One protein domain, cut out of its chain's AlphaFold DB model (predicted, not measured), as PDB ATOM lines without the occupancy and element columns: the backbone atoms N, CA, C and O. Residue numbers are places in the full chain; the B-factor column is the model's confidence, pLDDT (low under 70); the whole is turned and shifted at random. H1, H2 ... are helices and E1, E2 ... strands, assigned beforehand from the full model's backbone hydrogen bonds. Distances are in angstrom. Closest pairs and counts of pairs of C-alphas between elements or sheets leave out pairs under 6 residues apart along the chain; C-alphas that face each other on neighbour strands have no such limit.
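Overview. This is residues 22 to 149 of the 267 residues of an uncharacterized protein of Pseudomonas fluorescens HK44 (UniProt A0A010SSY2). A strongly twisted sheet of five strands, E1, E2, E5, E6 and E7, curls round helix H1, while helix H3 lies over E6 on the outside of the curl. A small two-stranded sheet of E3 and E4 meets the large sheet where Cys 45 of E3 comes close to Tyr 124 of E7, and helix H2, which is not on the large sheet, has its residues 73 to 77 by E4 and E3 and is close to H1 but not clearly touching it. The printed part has 128 residues, with three named helices and seven named strands in the order E1 E2 E3 H1 H2 E4 E5 E6 E7 H3; the class is mixed, helices and strands. The larger sheet is branched at E5, and the neighbour pairs of both sheets are antiparallel. The whole is compact, with a radius of gyration of the C-alphas of 14.6 A and spans of 41 by 33 by 23 A.

Arrangement. E1, residues 22 to 24, and E2, residues 30 to 38, are edge strands on one side of E5, residues 89 to 102. N 22 and O 101 are 2.8 A apart, and N 37 and O 90 are 2.8 A apart, both within hydrogen-bond range. E6, residues 109 to 118, lies on the other side of E5, with N 98 and O 111 at 2.9 A. E7, residues 121 to 124, is the next strand, with N 116 and O 123 at 2.8 A. E5, E6 and E7 form a meander, each strand the antiparallel neighbour of the one before; E5 and E6 are a hairpin, as are E6 and E7. E3, residues 42 to 45, is antiparallel to E4, residues 82 to 85, with N 44 and O 83 at 2.9 A. H1, residues 48 to 57, is on the branched sheet; its closest C-alphas to E7 are those of Ala 48 and Tyr 124, 5.6 A apart. H2, residues 65 to 78, is close to H1 but not clearly touching it, the closest C-alphas being those of Phe 54 and Phe 72, 7.7 A apart. The closest C-alphas of H2 and E4, His 76 and Cys 82, are 5.5 A apart. H3, residues 134 to 147, is on the branched sheet at a height over the sheet of 9.2 A, and its closest C-alphas to E6 are those of Ile 141 and Val 110, 6.3 A apart. H1 and H3 are apart. In H1, H2 and H3 every O i to N i+4 pair is within hydrogen-bond range.

Along the chain. E1 begins at C-alpha 22, (-23.140, 2.405, 40.539). E2 is 20.1 A long and bends by 77 degrees at residue 33. H1 measures 14.5 A and H2 20.2 A. E5, 34.0 A, bends by 73 degrees at residue 93, and E6 measures 28.6 A. H3, 19.6 A, ends at C-alpha 147, (-33.017, 7.049, 58.065).

Size, cuts and confidence. The two C-alphas farthest apart, those of Lys 106 and Ser 119, are 41.6 A apart. The printed part has no cut and no long link. Mean pLDDT of the printed part is 74.6; 43 residues are under 70, among them residues 32 to 42 and 128 to 142.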
ATOM      1  N   GLN A  22     -21.833   2.804  41.037       84.00
ATOM      2  CA  GLN A  22     -23.140   2.405  40.539       84.00
ATOM      3  C   GLN A  22     -24.193   3.398  41.034       84.00
ATOM      4  O   GLN A  22     -24.366   3.535  42.249       84.00
ATOM      5  N   VAL A  23     -24.910   4.061  40.119       84.56
ATOM      6  CA  VAL A  23     -26.096   4.859  40.459       84.56
ATOM      7  C   VAL A  23     -27.350   3.994  40.361       84.56
ATOM      8  O   VAL A  23     -27.598   3.320  39.364       84.56
ATOM      9  N   THR A  24     -28.178   4.031  41.398       82.75
ATOM     10  CA  THR A  24     -29.451   3.306  41.491       82.75
ATOM     11  C   THR A  24     -30.533   4.201  42.092       82.75
ATOM     12  O   THR A  24     -30.246   5.302  42.558       82.75
ATOM     13  N   ASN A  25     -31.794   3.756  42.054       82.25
ATOM     14  CA  ASN A  25     -32.918   4.419  42.729       82.25
ATOM     15  C   ASN A  25     -33.040   5.927  42.418       82.25
ATOM     16  O   ASN A  25     -33.281   6.748  43.304       82.25
ATOM     17  N   LYS A  26     -32.870   6.288  41.139       86.75
ATOM     18  CA  LYS A  26     -33.049   7.658  40.642       86.75
ATOM     19  C   LYS A  26     -34.493   8.109  40.860       86.75
ATOM     20  O   LYS A  26     -35.429   7.436  40.431       86.75
ATOM     21  N   SER A  27     -34.676   9.265  41.478       82.62
ATOM     22  CA  SER A  27     -35.988   9.862  41.681       82.62
ATOM     23  C   SER A  27     -36.532  10.509  40.403       82.62
ATOM     24  O   SER A  27     -35.784  10.836  39.470       82.62
ATOM     25  N   GLY A  28     -37.843  10.756  40.401       77.12
ATOM     26  CA  GLY A  28     -38.454  11.779  39.552       77.12
ATOM     27  C   GLY A  28     -38.143  13.190  40.057       77.12
ATOM     28  O   GLY A  28     -37.438  13.356  41.059       77.12
ATOM     29  N   ASP A  29     -38.670  14.192  39.359       79.25
ATOM     30  CA  ASP A  29     -38.561  15.591  39.769       79.25
ATOM     31  C   ASP A  29     -39.393  15.848  41.026       79.25
ATOM     32  O   ASP A  29     -40.588  15.551  41.068       79.25
ATOM     33  N   PHE A  30     -38.751  16.407  42.046       66.00
ATOM     34  CA  PHE A  30     -39.432  16.991  43.190       66.00
ATOM     35  C   PHE A  30     -39.504  18.501  43.001       66.00
ATOM     36  O   PHE A  30     -38.463  19.133  42.825       66.00
ATOM     37  N   ASP A  31     -40.702  19.078  43.058       70.44
ATOM     38  CA  ASP A  31     -40.892  20.520  42.934       70.44
ATOM     39  C   ASP A  31     -40.699  21.195  44.295       70.44
ATOM     40  O   ASP A  31     -41.477  21.007  45.229       70.44
ATOM     41  N   ALA A  32     -39.663  22.020  44.393       54.69
ATOM     42  CA  ALA A  32     -39.554  23.036  45.427       54.69
ATOM     43  C   ALA A  32     -39.986  24.340  44.749       54.69
ATOM     44  O   ALA A  32     -39.435  24.680  43.707       54.69
ATOM     45  N   GLY A  33     -41.013  25.034  45.249       48.25
ATOM     46  CA  GLY A  33     -41.461  26.305  44.656       48.25
ATOM     47  C   GLY A  33     -40.298  27.292  44.435       48.25
ATOM     48  O   GLY A  33     -39.239  27.114  45.030       48.25
ATOM     49  N   PRO A  34     -40.454  28.322  43.583       49.94
ATOM     50  CA  PRO A  34     -39.332  29.153  43.154       49.94
ATOM     51  C   PRO A  34     -38.653  29.844  44.343       49.94
ATOM     52  O   PRO A  34     -39.191  30.795  44.911       49.94
ATOM     53  N   LEU A  35     -37.450  29.386  44.685       52.53
ATOM     54  CA  LEU A  35     -36.562  30.024  45.654       52.53
ATOM     55  C   LEU A  35     -35.485  30.790  44.883       52.53
ATOM     56  O   LEU A  35     -34.942  30.287  43.900       52.53
ATOM     57  N   ARG A  36     -35.199  32.035  45.279       52.56
ATOM     58  CA  ARG A  36     -34.188  32.863  44.604       52.56
ATOM     59  C   ARG A  36     -32.793  32.398  45.007       52.56
ATOM     60  O   ARG A  36     -32.459  32.404  46.184       52.56
ATOM     61  N   GLU A  37     -31.961  32.088  44.023       58.84
ATOM     62  CA  GLU A  37     -30.603  31.596  44.224       58.84
ATOM     63  C   GLU A  37     -29.600  32.345  43.352       58.84
ATOM     64  O   GLU A  37     -29.901  32.878  42.284       58.84
ATOM     65  N   MET A  38     -28.367  32.428  43.829       54.41
ATOM     66  CA  MET A  38     -27.277  33.039  43.083       54.41
ATOM     67  C   MET A  38     -26.320  31.924  42.676       54.41
ATOM     68  O   MET A  38     -25.881  31.155  43.519       54.41
ATOM     69  N   VAL A  39     -26.002  31.810  41.391       55.19
ATOM     70  CA  VAL A  39     -25.040  30.811  40.902       55.19
ATOM     71  C   VAL A  39     -23.620  31.360  41.072       55.19
ATOM     72  O   VAL A  39     -23.383  32.545  40.820       55.19
ATOM     73  N   ASN A  40     -22.652  30.522  41.455       51.81
ATOM     74  CA  ASN A  40     -21.231  30.897  41.544       51.81
ATOM     75  C   ASN A  40     -20.514  31.011  40.182       51.81
ATOM     76  O   ASN A  40     -19.330  31.338  40.132       51.81
ATOM     77  N   GLY A  41     -21.242  30.819  39.080       58.72
ATOM     78  CA  GLY A  41     -20.664  30.464  37.790       58.72
ATOM     79  C   GLY A  41     -20.355  28.967  37.769       58.72
ATOM     80  O   GLY A  41     -19.669  28.462  38.651       58.72
ATOM     81  N   SER A  42     -20.934  28.240  36.821       67.81
ATOM     82  CA  SER A  42     -20.778  26.786  36.699       67.81
ATOM     83  C   SER A  42     -21.301  26.343  35.333       67.81
ATOM     84  O   SER A  42     -21.330  27.132  34.389       67.81
ATOM     85  N   PHE A  43     -21.782  25.112  35.240       73.44
ATOM     86  CA  PHE A  43     -22.438  24.556  34.075       73.44
ATOM     87  C   PHE A  43     -23.823  24.040  34.437       73.44
ATOM     88  O   PHE A  43     -24.077  23.608  35.561       73.44
ATOM     89  N   MET A  44     -24.722  24.087  33.465       86.19
ATOM     90  CA  MET A  44     -26.064  23.538  33.571       86.19
ATOM     91  C   MET A  44     -26.292  22.550  32.441       86.19
ATOM     92  O   MET A  44     -25.892  22.811  31.308       86.19
ATOM     93  N   CYS A  45     -26.951  21.437  32.745       89.94
ATOM     94  CA  CYS A  45     -27.271  20.392  31.782       89.94
ATOM     95  C   CYS A  45     -28.785  20.237  31.615       89.94
ATOM     96  O   CYS A  45     -29.557  20.495  32.541       89.94
ATOM     97  N   LYS A  46     -29.228  19.781  30.436       92.25
ATOM     98  CA  LYS A  46     -30.661  19.538  30.158       92.25
ATOM     99  C   LYS A  46     -31.257  18.453  31.049       92.25
ATOM    100  O   LYS A  46     -32.445  18.502  31.347       92.25
ATOM    101  N   SER A  47     -30.448  17.469  31.439       92.44
ATOM    102  CA  SER A  47     -30.884  16.302  32.198       92.44
ATOM    103  C   SER A  47     -30.017  16.084  33.430       92.44
ATOM    104  O   SER A  47     -28.790  16.170  33.365       92.44
ATOM    105  N   ALA A  48     -30.658  15.718  34.542       88.06
ATOM    106  CA  ALA A  48     -29.960  15.227  35.724       88.06
ATOM    107  C   ALA A  48     -29.214  13.911  35.460       88.06
ATOM    108  O   ALA A  48     -28.256  13.618  36.163       88.06
ATOM    109  N   ASP A  49     -29.612  13.124  34.451       91.81
ATOM    110  CA  ASP A  49     -28.941  11.860  34.129       91.81
ATOM    111  C   ASP A  49     -27.493  12.065  33.679       91.81
ATOM    112  O   ASP A  49     -26.630  11.290  34.081       91.81
ATOM    113  N   THR A  50     -27.209  13.161  32.971       89.56
ATOM    114  CA  THR A  50     -25.840  13.584  32.640       89.56
ATOM    115  C   THR A  50     -25.013  13.836  33.905       89.56
ATOM    116  O   THR A  50     -23.834  13.502  33.973       89.56
ATOM    117  N   LEU A  51     -25.632  14.389  34.952       85.31
ATOM    118  CA  LEU A  51     -24.958  14.655  36.223       85.31
ATOM    119  C   LEU A  51     -24.876  13.413  37.118       85.31
ATOM    120  O   LEU A  51     -23.935  13.280  37.890       85.31
ATOM    121  N   PHE A  52     -25.803  12.462  36.997       87.38
ATOM    122  CA  PHE A  52     -25.650  11.152  37.627       87.38
ATOM    123  C   PHE A  52     -24.498  10.361  37.002       87.38
ATOM    124  O   PHE A  52     -23.713   9.770  37.737       87.38
ATOM    125  N   GLU A  53     -24.343  10.410  35.679       87.81
ATOM    126  CA  GLU A  53     -23.210   9.798  34.976       87.81
ATOM    127  C   GLU A  53     -21.863  10.379  35.441       87.81
ATOM    128  O   GLU A  53     -20.891   9.639  35.604       87.81
ATOM    129  N   PHE A  54     -21.808  11.684  35.736       85.19
ATOM    130  CA  PHE A  54     -20.635  12.296  36.366       85.19
ATOM    131  C   PHE A  54     -20.269  11.571  37.671       85.19
ATOM    132  O   PHE A  54     -19.116  11.183  37.852       85.19
ATOM    133  N   TYR A  55     -21.241  11.308  38.553       80.25
ATOM    134  CA  TYR A  55     -21.004  10.580  39.809       80.25
ATOM    135  C   TYR A  55     -20.644   9.100  39.614       80.25
ATOM    136  O   TYR A  55     -19.929   8.542  40.446       80.25
ATOM    137  N   GLU A  56     -21.089   8.462  38.529       82.56
ATOM    138  CA  GLU A  56     -20.684   7.090  38.184       82.56
ATOM    139  C   GLU A  56     -19.212   7.000  37.777       82.56
ATOM    140  O   GLU A  56     -18.551   5.992  38.041       82.56
ATOM    141  N   LYS A  57     -18.703   8.039  37.110       84.38
ATOM    142  CA  LYS A  57     -17.399   8.010  36.439       84.38
ATOM    143  C   LYS A  57     -16.324   8.854  37.120       84.38
ATOM    144  O   LYS A  57     -15.155   8.705  36.769       84.38
ATOM    145  N   VAL A  58     -16.684   9.713  38.075       78.19
ATOM    146  CA  VAL A  58     -15.727  10.611  38.734       78.19
ATOM    147  C   VAL A  58     -14.645   9.819  39.487       78.19
ATOM    148  O   VAL A  58     -14.965   9.020  40.380       78.19
ATOM    149  N   PRO A  59     -13.353  10.025  39.161       71.94
ATOM    150  CA  PRO A  59     -12.258   9.311  39.805       71.94
ATOM    151  C   PRO A  59     -12.126   9.674  41.293       71.94
ATOM    152  O   PRO A  59     -12.720  10.658  41.750       71.94
ATOM    153  N   PRO A  60     -11.380   8.889  42.097       67.38
ATOM    154  CA  PRO A  60     -10.919   9.287  43.434       67.38
ATOM    155  C   PRO A  60     -10.197  10.646  43.427       67.38
ATOM    156  O   PRO A  60      -9.964  11.211  42.359       67.38
ATOM    157  N   VAL A  61      -9.940  11.231  44.603       63.12
ATOM    158  CA  VAL A  61      -9.299  12.551  44.639       63.12
ATOM    159  C   VAL A  61      -7.818  12.361  44.368       63.12
ATOM    160  O   VAL A  61      -7.130  11.675  45.117       63.12
ATOM    161  N   ASP A  62      -7.367  12.899  43.242       68.25
ATOM    162  CA  ASP A  62      -5.987  12.865  42.788       68.25
ATOM    163  C   ASP A  62      -5.715  14.064  41.862       68.25
ATOM    164  O   ASP A  62      -6.625  14.812  41.484       68.25
ATOM    165  N   GLU A  63      -4.453  14.243  41.469       59.91
ATOM    166  CA  GLU A  63      -4.028  15.315  40.559       59.91
ATOM    167  C   GLU A  63      -4.690  15.240  39.163       59.91
ATOM    168  O   GLU A  63      -4.693  16.220  38.413       59.91
ATOM    169  N   GLY A  64      -5.263  14.090  38.788       72.12
ATOM    170  CA  GLY A  64      -5.909  13.854  37.497       72.12
ATOM    171  C   GLY A  64      -7.396  14.222  37.461       72.12
ATOM    172  O   GLY A  64      -7.925  14.514  36.383       72.12
ATOM    173  N   ARG A  65      -8.071  14.260  38.616       73.12
ATOM    174  CA  ARG A  65      -9.522  14.481  38.722       73.12
ATOM    175  C   ARG A  65      -9.996  15.773  38.058       73.12
ATOM    176  O   ARG A  65     -11.015  15.754  37.370       73.12
ATOM    177  N   ALA A  66      -9.278  16.882  38.236       67.94
ATOM    178  CA  ALA A  66      -9.668  18.174  37.664       67.94
ATOM    179  C   ALA A  66      -9.690  18.131  36.125       67.94
ATOM    180  O   ALA A  66     -10.694  18.476  35.504       67.94
ATOM    181  N   LYS A  67      -8.622  17.596  35.514       73.38
ATOM    182  CA  LYS A  67      -8.521  17.413  34.055       73.38
ATOM    183  C   LYS A  67      -9.574  16.443  33.522       73.38
ATOM    184  O   LYS A  67     -10.107  16.642  32.432       73.38
ATOM    185  N   TRP A  68      -9.882  15.390  34.283       85.19
ATOM    186  CA  TRP A  68     -10.969  14.477  33.941       85.19
ATOM    187  C   TRP A  68     -12.323  15.199  33.932       85.19
ATOM    188  O   TRP A  68     -13.070  15.056  32.966       85.19
ATOM    189  N   GLY A  69     -12.606  16.014  34.955       79.81
ATOM    190  CA  GLY A  69     -13.835  16.803  35.047       79.81
ATOM    191  C   GLY A  69     -13.991  17.767  33.872       79.81
ATOM    192  O   GLY A  69     -15.040  17.796  33.237       79.81
ATOM    193  N   GLU A  70     -12.924  18.482  33.509       77.06
ATOM    194  CA  GLU A  70     -12.905  19.337  32.314       77.06
ATOM    195  C   GLU A  70     -13.188  18.545  31.029       77.06
ATOM    196  O   GLU A  70     -13.980  18.977  30.193       77.06
ATOM    197  N   SER A  71     -12.567  17.374  30.860       81.81
ATOM    198  CA  SER A  71     -12.769  16.515  29.685       81.81
ATOM    199  C   SER A  71     -14.206  15.995  29.583       81.81
ATOM    200  O   SER A  71     -14.819  16.069  28.514       81.81
ATOM    201  N   PHE A  72     -14.763  15.531  30.707       86.19
ATOM    202  CA  PHE A  72     -16.149  15.086  30.814       86.19
ATOM    203  C   PHE A  72     -17.103  16.195  30.358       86.19
ATOM    204  O   PHE A  72     -17.898  16.000  29.437       86.19
ATOM    205  N   LEU A  73     -16.966  17.394  30.928       80.56
ATOM    206  CA  LEU A  73     -17.836  18.528  30.615       80.56
ATOM    207  C   LEU A  73     -17.666  19.019  29.178       80.56
ATOM    208  O   LEU A  73     -18.659  19.260  28.495       80.56
ATOM    209  N   ASN A  74     -16.433  19.080  28.673       83.69
ATOM    210  CA  ASN A  74     -16.149  19.475  27.291       83.69
ATOM    211  C   ASN A  74     -16.842  18.585  26.255       83.69
ATOM    212  O   ASN A  74     -17.283  19.087  25.218       83.69
ATOM    213  N   SER A  75     -16.974  17.286  26.529       87.69
ATOM    214  CA  SER A  75     -17.742  16.380  25.672       87.69
ATOM    215  C   SER A  75     -19.223  16.779  25.615       87.69
ATOM    216  O   SER A  75     -19.786  16.918  24.525       87.69
ATOM    217  N   HIS A  76     -19.836  17.054  26.770       88.50
ATOM    218  CA  HIS A  76     -21.255  17.419  26.872       88.50
ATOM    219  C   HIS A  76     -21.565  18.859  26.424       88.50
ATOM    220  O   HIS A  76     -22.680  19.154  25.987       88.50
ATOM    221  N   TYR A  77     -20.585  19.765  26.464       85.94
ATOM    222  CA  TYR A  77     -20.705  21.080  25.832       85.94
ATOM    223  C   TYR A  77     -20.792  20.960  24.311       85.94
ATOM    224  O   TYR A  77     -21.653  21.576  23.685       85.94
ATOM    225  N   ARG A  78     -19.932  20.131  23.701       88.19
ATOM    226  CA  ARG A  78     -19.907  19.933  22.241       88.19
ATOM    227  C   ARG A  78     -21.167  19.248  21.716       88.19
ATOM    228  O   ARG A  78     -21.574  19.538  20.594       88.19
ATOM    229  N   SER A  79     -21.789  18.375  22.509       89.44
ATOM    230  CA  SER A  79     -23.076  17.752  22.169       89.44
ATOM    231  C   SER A  79     -24.279  18.686  22.375       89.44
ATOM    232  O   SER A  79     -25.379  18.387  21.912       89.44
ATOM    233  N   GLY A  80     -24.093  19.829  23.049       89.12
ATOM    234  CA  GLY A  80     -25.172  20.751  23.405       89.12
ATOM    235  C   GLY A  80     -26.075  20.235  24.532       89.12
ATOM    236  O   GLY A  80     -27.224  20.676  24.653       89.12
ATOM    237  N   GLU A  81     -25.596  19.281  25.331       89.44
ATOM    238  CA  GLU A  81     -26.295  18.757  26.509       89.44
ATOM    239  C   GLU A  81     -26.081  19.625  27.747       89.44
ATOM    240  O   GLU A  81     -26.993  19.727  28.570       89.44
ATOM    241  N   CYS A  82     -24.925  20.286  27.842       89.00
ATOM    242  CA  CYS A  82     -24.597  21.233  28.904       89.00
ATOM    243  C   CYS A  82     -24.147  22.587  28.334       89.00
ATOM    244  O   CYS A  82     -23.798  22.692  27.158       89.00
ATOM    245  N   TRP A  83     -24.195  23.641  29.148       86.69
ATOM    246  CA  TRP A  83     -23.713  24.986  28.811       86.69
ATOM    247  C   TRP A  83     -23.252  25.738  30.053       86.69
ATOM    248  O   TRP A  83     -23.732  25.484  31.160       86.69
ATOM    249  N   ASP A  84     -22.342  26.686  29.853       81.06
ATOM    250  CA  ASP A  84     -21.884  27.563  30.921       81.06
ATOM    251  C   ASP A  84     -23.015  28.468  31.400       81.06
ATOM    252  O   ASP A  84     -23.777  29.047  30.616       81.06
ATOM    253  N   ILE A  85     -23.100  28.606  32.716       74.56
ATOM    254  CA  ILE A  85     -24.000  29.538  33.376       74.56
ATOM    255  C   ILE A  85     -23.166  30.629  34.046       74.56
ATOM    256  O   ILE A  85     -22.319  30.327  34.891       74.56
ATOM    257  N   PRO A  86     -23.371  31.911  33.688       64.56
ATOM    258  CA  PRO A  86     -22.665  32.998  34.340       64.56
ATOM    259  C   PRO A  86     -23.160  33.154  35.783       64.56
ATOM    260  O   PRO A  86     -24.311  32.805  36.083       64.56
ATOM    261  N   PRO A  87     -22.347  33.746  36.673       62.72
ATOM    262  CA  PRO A  87     -22.818  34.151  37.987       62.72
ATOM    263  C   PRO A  87     -24.015  35.097  37.844       62.72
ATOM    264  O   PRO A  87     -23.882  36.229  37.381       62.72
ATOM    265  N   SER A  88     -25.208  34.613  38.173       63.75
ATOM    266  CA  SER A  88     -26.469  35.315  37.928       63.75
ATOM    267  C   SER A  88     -27.565  34.793  38.855       63.75
ATOM    268  O   SER A  88     -27.375  33.795  39.556       63.75
ATOM    269  N   SER A  89     -28.694  35.505  38.909       59.94
ATOM    270  CA  SER A  89     -29.868  35.049  39.655       59.94
ATOM    271  C   SER A  89     -30.528  33.888  38.912       59.94
ATOM    272  O   SER A  89     -31.064  34.072  37.820       59.94
ATOM    273  N   ALA A  90     -30.487  32.710  39.520       71.88
ATOM    274  CA  ALA A  90     -31.267  31.552  39.124       71.88
ATOM    275  C   ALA A  90     -32.368  31.308  40.162       71.88
ATOM    276  O   ALA A  90     -32.293  31.790  41.287       71.88
ATOM    277  N   TYR A  91     -33.406  30.576  39.792       70.38
ATOM    278  CA  TYR A  91     -34.426  30.132  40.734       70.38
ATOM    279  C   TYR A  91     -34.301  28.631  40.913       70.38
ATOM    280  O   TYR A  91     -34.403  27.913  39.919       70.38
ATOM    281  N   LEU A  92     -34.105  28.145  42.138       74.25
ATOM    282  CA  LEU A  92     -34.300  26.727  42.416       74.25
ATOM    283  C   LEU A  92     -35.780  26.424  42.288       74.25
ATOM    284  O   LEU A  92     -36.629  27.123  42.834       74.25
ATOM    285  N   THR A  93     -36.069  25.390  41.517       76.19
ATOM    286  CA  THR A  93     -37.436  24.953  41.230       76.19
ATOM    287  C   THR A  93     -37.675  23.514  41.642       76.19
ATOM    288  O   THR A  93     -38.770  22.995  41.449       76.19
ATOM    289  N   GLY A  94     -36.654  22.824  42.141       80.19
ATOM    290  CA  GLY A  94     -36.762  21.420  42.480       80.19
ATOM    291  C   GLY A  94     -35.430  20.703  42.504       80.19
ATOM    292  O   GLY A  94     -34.373  21.317  42.376       80.19
ATOM    293  N   PHE A  95     -35.483  19.387  42.648       85.19
ATOM    294  CA  PHE A  95     -34.302  18.537  42.593       85.19
ATOM    295  C   PHE A  95     -34.652  17.097  42.216       85.19
ATOM    296  O   PHE A  95     -35.790  16.646  42.357       85.19
ATOM    297  N   ARG A  96     -33.636  16.356  41.774       86.00
ATOM    298  CA  ARG A  96     -33.656  14.891  41.678       86.00
ATOM    299  C   ARG A  96     -32.622  14.313  42.628       86.00
ATOM    300  O   ARG A  96     -31.638  14.973  42.939       86.00
ATOM    301  N   TYR A  97     -32.808  13.081  43.073       85.62
ATOM    302  CA  TYR A  97     -31.834  12.376  43.898       85.62
ATOM    303  C   TYR A  97     -31.603  10.955  43.398       85.62
ATOM    304  O   TYR A  97     -32.446  10.395  42.699       85.62
ATOM    305  N   ALA A  98     -30.465  10.367  43.747       85.31
ATOM    306  CA  ALA A  98     -30.161   8.975  43.442       85.31
ATOM    307  C   ALA A  98     -29.204   8.379  44.476       85.31
ATOM    308  O   ALA A  98     -28.523   9.099  45.199       85.31
ATOM    309  N   GLU A  99     -29.139   7.056  44.530       83.88
ATOM    310  CA  GLU A  99     -28.241   6.320  45.414       83.88
ATOM    311  C   GLU A  99     -26.974   5.942  44.657       83.88
ATOM    312  O   GLU A  99     -27.046   5.336  43.590       83.88
ATOM    313  N   VAL A 100     -25.813   6.267  45.215       80.56
ATOM    314  CA  VAL A 100     -24.502   5.992  44.628       80.56
ATOM    315  C   VAL A 100     -23.772   4.985  45.500       80.56
ATOM    316  O   VAL A 100     -23.520   5.246  46.675       80.56
ATOM    317  N   LYS A 101     -23.373   3.853  44.920       81.81
ATOM    318  CA  LYS A 101     -22.494   2.865  45.555       81.81
ATOM    319  C   LYS A 101     -21.154   2.834  44.829       81.81
ATOM    320  O   LYS A 101     -21.077   2.346  43.704       81.81
ATOM    321  N   ARG A 102     -20.093   3.343  45.454       72.75
ATOM    322  CA  ARG A 102     -18.748   3.312  44.858       72.75
ATOM    323  C   ARG A 102     -18.062   1.966  45.080       72.75
ATOM    324  O   ARG A 102     -18.292   1.322  46.100       72.75
ATOM    325  N   ALA A 103     -17.189   1.565  44.158       70.00
ATOM    326  CA  ALA A 103     -16.413   0.330  44.298       70.00
ATOM    327  C   ALA A 103     -15.424   0.370  45.484       70.00
ATOM    328  O   ALA A 103     -15.140  -0.660  46.091       70.00
ATOM    329  N   ASP A 104     -14.935   1.562  45.839       64.56
ATOM    330  CA  ASP A 104     -13.988   1.825  46.932       64.56
ATOM    331  C   ASP A 104     -14.661   2.080  48.297       64.56
ATOM    332  O   ASP A 104     -13.978   2.206  49.317       64.56
ATOM    333  N   LYS A 105     -15.998   2.142  48.356       64.12
ATOM    334  CA  LYS A 105     -16.764   2.397  49.586       64.12
ATOM    335  C   LYS A 105     -17.685   1.222  49.904       64.12
ATOM    336  O   LYS A 105     -18.352   0.661  49.043       64.12
ATOM    337  N   LYS A 106     -17.763   0.862  51.189       58.47
ATOM    338  CA  LYS A 106     -18.607  -0.251  51.655       58.47
ATOM    339  C   LYS A 106     -20.105   0.085  51.697       58.47
ATOM    340  O   LYS A 106     -20.911  -0.839  51.646       58.47
ATOM    341  N   LEU A 107     -20.479   1.365  51.792       59.22
ATOM    342  CA  LEU A 107     -21.863   1.817  51.991       59.22
ATOM    343  C   LEU A 107     -22.275   2.849  50.919       59.22
ATOM    344  O   LEU A 107     -21.424   3.645  50.514       59.22
ATOM    345  N   PRO A 108     -23.536   2.818  50.444       67.25
ATOM    346  CA  PRO A 108     -24.054   3.764  49.454       67.25
ATOM    347  C   PRO A 108     -24.399   5.140  50.060       67.25
ATOM    348  O   PRO A 108     -24.505   5.276  51.276       67.25
ATOM    349  N   SER A 109     -24.585   6.154  49.209       71.06
ATOM    350  CA  SER A 109     -24.903   7.546  49.582       71.06
ATOM    351  C   SER A 109     -25.987   8.162  48.678       71.06
ATOM    352  O   SER A 109     -26.032   7.838  47.494       71.06
ATOM    353  N   VAL A 110     -26.831   9.077  49.181       78.44
ATOM    354  CA  VAL A 110     -27.855   9.802  48.376       78.44
ATOM    355  C   VAL A 110     -27.354  11.113  47.743       78.44
ATOM    356  O   VAL A 110     -27.380  12.161  48.378       78.44
ATOM    357  N   VAL A 111     -27.001  11.141  46.464       77.81
ATOM    358  CA  VAL A 111     -26.685  12.421  45.793       77.81
ATOM    359  C   VAL A 111     -27.956  13.179  45.409       77.81
ATOM    360  O   VAL A 111     -28.931  12.561  44.984       77.81
ATOM    361  N   ILE A 112     -27.935  14.513  45.516       79.69
ATOM    362  CA  ILE A 112     -28.997  15.393  45.011       79.69
ATOM    363  C   ILE A 112     -28.461  16.258  43.872       79.69
ATOM    364  O   ILE A 112     -27.362  16.798  43.944       79.69
ATOM    365  N   ILE A 113     -29.276  16.400  42.833       84.88
ATOM    366  CA  ILE A 113     -29.060  17.238  41.663       84.88
ATOM    367  C   ILE A 113     -30.138  18.332  41.644       84.88
ATOM    368  O   ILE A 113     -31.298  18.036  41.328       84.88
ATOM    369  N   PRO A 114     -29.792  19.581  41.998       84.19
ATOM    370  CA  PRO A 114     -30.706  20.714  41.912       84.19
ATOM    371  C   PRO A 114     -31.201  20.983  40.486       84.19
ATOM    372  O   PRO A 114     -30.443  20.872  39.519       84.19
ATOM    373  N   ARG A 115     -32.465  21.402  40.369       88.19
ATOM    374  CA  ARG A 115     -33.096  21.908  39.145       88.19
ATOM    375  C   ARG A 115     -33.326  23.406  39.276       88.19
ATOM    376  O   ARG A 115     -34.116  23.853  40.111       88.19
ATOM    377  N   ILE A 116     -32.696  24.179  38.408       84.81
ATOM    378  CA  ILE A 116     -32.776  25.635  38.421       84.81
ATOM    379  C   ILE A 116     -33.423  26.185  37.151       84.81
ATOM    380  O   ILE A 116     -33.469  25.529  36.109       84.81
ATOM    381  N   VAL A 117     -33.885  27.428  37.241       82.56
ATOM    382  CA  VAL A 117     -34.319  28.245  36.110       82.56
ATOM    383  C   VAL A 117     -33.467  29.500  36.042       82.56
ATOM    384  O   VAL A 117     -33.432  30.291  36.979       82.56
ATOM    385  N   ILE A 118     -32.808  29.705  34.908       78.81
ATOM    386  CA  ILE A 118     -31.941  30.854  34.645       78.81
ATOM    387  C   ILE A 118     -32.312  31.449  33.289       78.81
ATOM    388  O   ILE A 118     -32.340  30.750  32.276       78.81
ATOM    389  N   SER A 119     -32.651  32.740  33.265       76.00
ATOM    390  CA  SER A 119     -33.058  33.451  32.040       76.00
ATOM    391  C   SER A 119     -34.131  32.707  31.221       76.00
ATOM    392  O   SER A 119     -34.048  32.624  29.997       76.00
ATOM    393  N   GLY A 120     -35.116  32.106  31.904       76.81
ATOM    394  CA  GLY A 120     -36.211  31.346  31.286       76.81
ATOM    395  C   GLY A 120     -35.855  29.928  30.821       76.81
ATOM    396  O   GLY A 120     -36.708  29.249  30.257       76.81
ATOM    397  N   ARG A 121     -34.624  29.457  31.053       82.81
ATOM    398  CA  ARG A 121     -34.196  28.086  30.738       82.81
ATOM    399  C   ARG A 121     -34.160  27.240  32.000       82.81
ATOM    400  O   ARG A 121     -33.501  27.622  32.963       82.81
ATOM    401  N   VAL A 122     -34.833  26.094  31.958       87.88
ATOM    402  CA  VAL A 122     -34.779  25.077  33.014       87.88
ATOM    403  C   VAL A 122     -33.600  24.143  32.755       87.88
ATOM    404  O   VAL A 122     -33.359  23.754  31.611       87.88
ATOM    405  N   GLY A 123     -32.884  23.767  33.807       89.44
ATOM    406  CA  GLY A 123     -31.851  22.744  33.730       89.44
ATOM    407  C   GLY A 123     -31.361  22.317  35.103       89.44
ATOM    408  O   GLY A 123     -31.866  22.765  36.130       89.44
ATOM    409  N   TYR A 124     -30.383  21.424  35.110       90.94
ATOM    410  CA  TYR A 124     -29.851  20.806  36.316       90.94
ATOM    411  C   TYR A 124     -28.385  21.172  36.504       90.94
ATOM    412  O   TYR A 124     -27.642  21.290  35.527       90.94
ATOM    413  N   VAL A 125     -27.971  21.339  37.754       84.44
ATOM    414  CA  VAL A 125     -26.605  21.737  38.123       84.44
ATOM    415  C   VAL A 125     -26.045  20.813  39.194       84.44
ATOM    416  O   VAL A 125     -26.794  20.112  39.870       84.44
ATOM    417  N   LEU A 126     -24.724  20.807  39.369       77.44
ATOM    418  CA  LEU A 126     -24.130  20.217  40.569       77.44
ATOM    419  C   LEU A 126     -24.415  21.110  41.790       77.44
ATOM    420  O   LEU A 126     -24.456  22.332  41.633       77.44
ATOM    421  N   PRO A 127     -24.535  20.551  43.009       71.88
ATOM    422  CA  PRO A 127     -24.786  21.340  44.220       71.88
ATOM    423  C   PRO A 127     -23.800  22.499  44.438       71.88
ATOM    424  O   PRO A 127     -24.209  23.587  44.830       71.88
ATOM    425  N   ILE A 128     -22.521  22.304  44.094       67.44
ATOM    426  CA  ILE A 128     -21.463  23.326  44.202       67.44
ATOM    427  C   ILE A 128     -21.713  24.579  43.339       67.44
ATOM    428  O   ILE A 128     -21.101  25.623  43.552       67.44
ATOM    429  N   ALA A 129     -22.612  24.506  42.353       69.00
ATOM    430  CA  ALA A 129     -22.962  25.646  41.512       69.00
ATOM    431  C   ALA A 129     -23.783  26.717  42.254       69.00
ATOM    432  O   ALA A 129     -23.860  27.855  41.779       69.00
ATOM    433  N   LEU A 130     -24.406  26.373  43.385       67.75
ATOM    434  CA  LEU A 130     -25.327  27.233  44.128       67.75
ATOM    435  C   LEU A 130     -24.593  28.015  45.230       67.75
ATOM    436  O   LEU A 130     -23.740  27.465  45.918       67.75
ATOM    437  N   ARG A 131     -24.921  29.303  45.410       59.53
ATOM    438  CA  ARG A 131     -24.360  30.145  46.488       59.53
ATOM    439  C   ARG A 131     -25.108  30.033  47.819       59.53
ATOM    440  O   ARG A 131     -24.533  30.431  48.819       59.53
ATOM    441  N   MET A 132     -26.368  29.577  47.845       50.22
ATOM    442  CA  MET A 132     -27.225  29.519  49.052       50.22
ATOM    443  C   MET A 132     -28.257  28.365  48.953       50.22
ATOM    444  O   MET A 132     -28.467  27.863  47.853       50.22
ATOM    445  N   ASN A 133     -28.872  27.959  50.083       54.53
ATOM    446  CA  ASN A 133     -29.773  26.792  50.323       54.53
ATOM    447  C   ASN A 133     -29.141  25.390  50.355       54.53
ATOM    448  O   ASN A 133     -29.824  24.392  50.606       54.53
ATOM    449  N   LEU A 134     -27.823  25.298  50.183       50.22
ATOM    450  CA  LEU A 134     -27.105  24.039  50.345       50.22
ATOM    451  C   LEU A 134     -27.292  23.405  51.742       50.22
ATOM    452  O   LEU A 134     -27.416  22.185  51.777       50.22
ATOM    453  N   PRO A 135     -27.400  24.150  52.867       53.06
ATOM    454  CA  PRO A 135     -27.594  23.548  54.186       53.06
ATOM    455  C   PRO A 135     -28.867  22.712  54.306       53.06
ATOM    456  O   PRO A 135     -28.777  21.595  54.794       53.06
ATOM    457  N   ASP A 136     -30.015  23.175  53.803       59.81
ATOM    458  CA  ASP A 136     -31.285  22.435  53.891       59.81
ATOM    459  C   ASP A 136     -31.290  21.193  52.996       59.81
ATOM    460  O   ASP A 136     -31.776  20.131  53.387       59.81
ATOM    461  N   MET A 137     -30.700  21.285  51.801       63.00
ATOM    462  CA  MET A 137     -30.539  20.131  50.914       63.00
ATOM    463  C   MET A 137     -29.536  19.125  51.483       63.00
ATOM    464  O   MET A 137     -29.780  17.921  51.446       63.00
ATOM    465  N   VAL A 138     -28.427  19.608  52.045       62.62
ATOM    466  CA  VAL A 138     -27.446  18.794  52.771       62.62
ATOM    467  C   VAL A 138     -28.083  18.180  54.014       62.62
ATOM    468  O   VAL A 138     -27.820  17.019  54.303       62.62
ATOM    469  N   GLN A 139     -28.962  18.894  54.710       64.44
ATOM    470  CA  GLN A 139     -29.702  18.389  55.860       64.44
ATOM    471  C   GLN A 139     -30.708  17.316  55.439       64.44
ATOM    472  O   GLN A 139     -30.763  16.265  56.065       64.44
ATOM    473  N   ALA A 140     -31.427  17.512  54.332       64.88
ATOM    474  CA  ALA A 140     -32.317  16.506  53.758       64.88
ATOM    475  C   ALA A 140     -31.548  15.255  53.297       64.88
ATOM    476  O   ALA A 140     -32.010  14.130  53.486       64.88
ATOM    477  N   ILE A 141     -30.348  15.434  52.733       67.19
ATOM    478  CA  ILE A 141     -29.421  14.343  52.409       67.19
ATOM    479  C   ILE A 141     -29.000  13.602  53.677       67.19
ATOM    480  O   ILE A 141     -29.076  12.375  53.721       67.19
ATOM    481  N   LYS A 142     -28.532  14.336  54.692       68.06
ATOM    482  CA  LYS A 142     -28.071  13.786  55.970       68.06
ATOM    483  C   LYS A 142     -29.186  12.990  56.632       68.06
ATOM    484  O   LYS A 142     -29.003  11.798  56.839       68.06
ATOM    485  N   GLN A 143     -30.362  13.590  56.800       70.88
ATOM    486  CA  GLN A 143     -31.549  12.937  57.344       70.88
ATOM    487  C   GLN A 143     -31.894  11.655  56.575       70.88
ATOM    488  O   GLN A 143     -32.108  10.603  57.168       70.88
ATOM    489  N   LYS A 144     -31.908  11.700  55.240       68.44
ATOM    490  CA  LYS A 144     -32.270  10.532  54.429       68.44
ATOM    491  C   LYS A 144     -31.220   9.421  54.462       68.44
ATOM    492  O   LYS A 144     -31.570   8.245  54.351       68.44
ATOM    493  N   ASN A 145     -29.942   9.767  54.601       70.00
ATOM    494  CA  ASN A 145     -28.889   8.783  54.841       70.00
ATOM    495  C   ASN A 145     -29.010   8.193  56.251       70.00
ATOM    496  O   ASN A 145     -28.915   6.978  56.391       70.00
ATOM    497  N   GLU A 146     -29.284   9.014  57.267       72.94
ATOM    498  CA  GLU A 146     -29.506   8.584  58.652       72.94
ATOM    499  C   GLU A 146     -30.686   7.609  58.760       72.94
ATOM    500  O   GLU A 146     -30.523   6.518  59.306       72.94
ATOM    501  N   GLU A 147     -31.835   7.927  58.149       73.81
ATOM    502  CA  GLU A 147     -33.017   7.049  58.065       73.81
ATOM    503  C   GLU A 147     -32.692   5.669  57.471       73.81
ATOM    504  O   GLU A 147     -33.334   4.668  57.795       73.81
ATOM    505  N   ARG A 148     -31.688   5.603  56.593       72.06
ATOM    506  CA  ARG A 148     -31.258   4.380  55.906       72.06
ATOM    507  C   ARG A 148     -30.025   3.723  56.525       72.06
ATOM    508  O   ARG A 148     -29.601   2.670  56.044       72.06
ATOM    509  N   GLY A 149     -29.454   4.314  57.575       68.50
ATOM    510  CA  GLY A 149     -28.223   3.850  58.217       68.50
ATOM    511  C   GLY A 149     -26.973   3.988  57.339       68.50
ATOM    512  O   GLY A 149     -26.056   3.172  57.439       68.50
TER     513      GLY A 149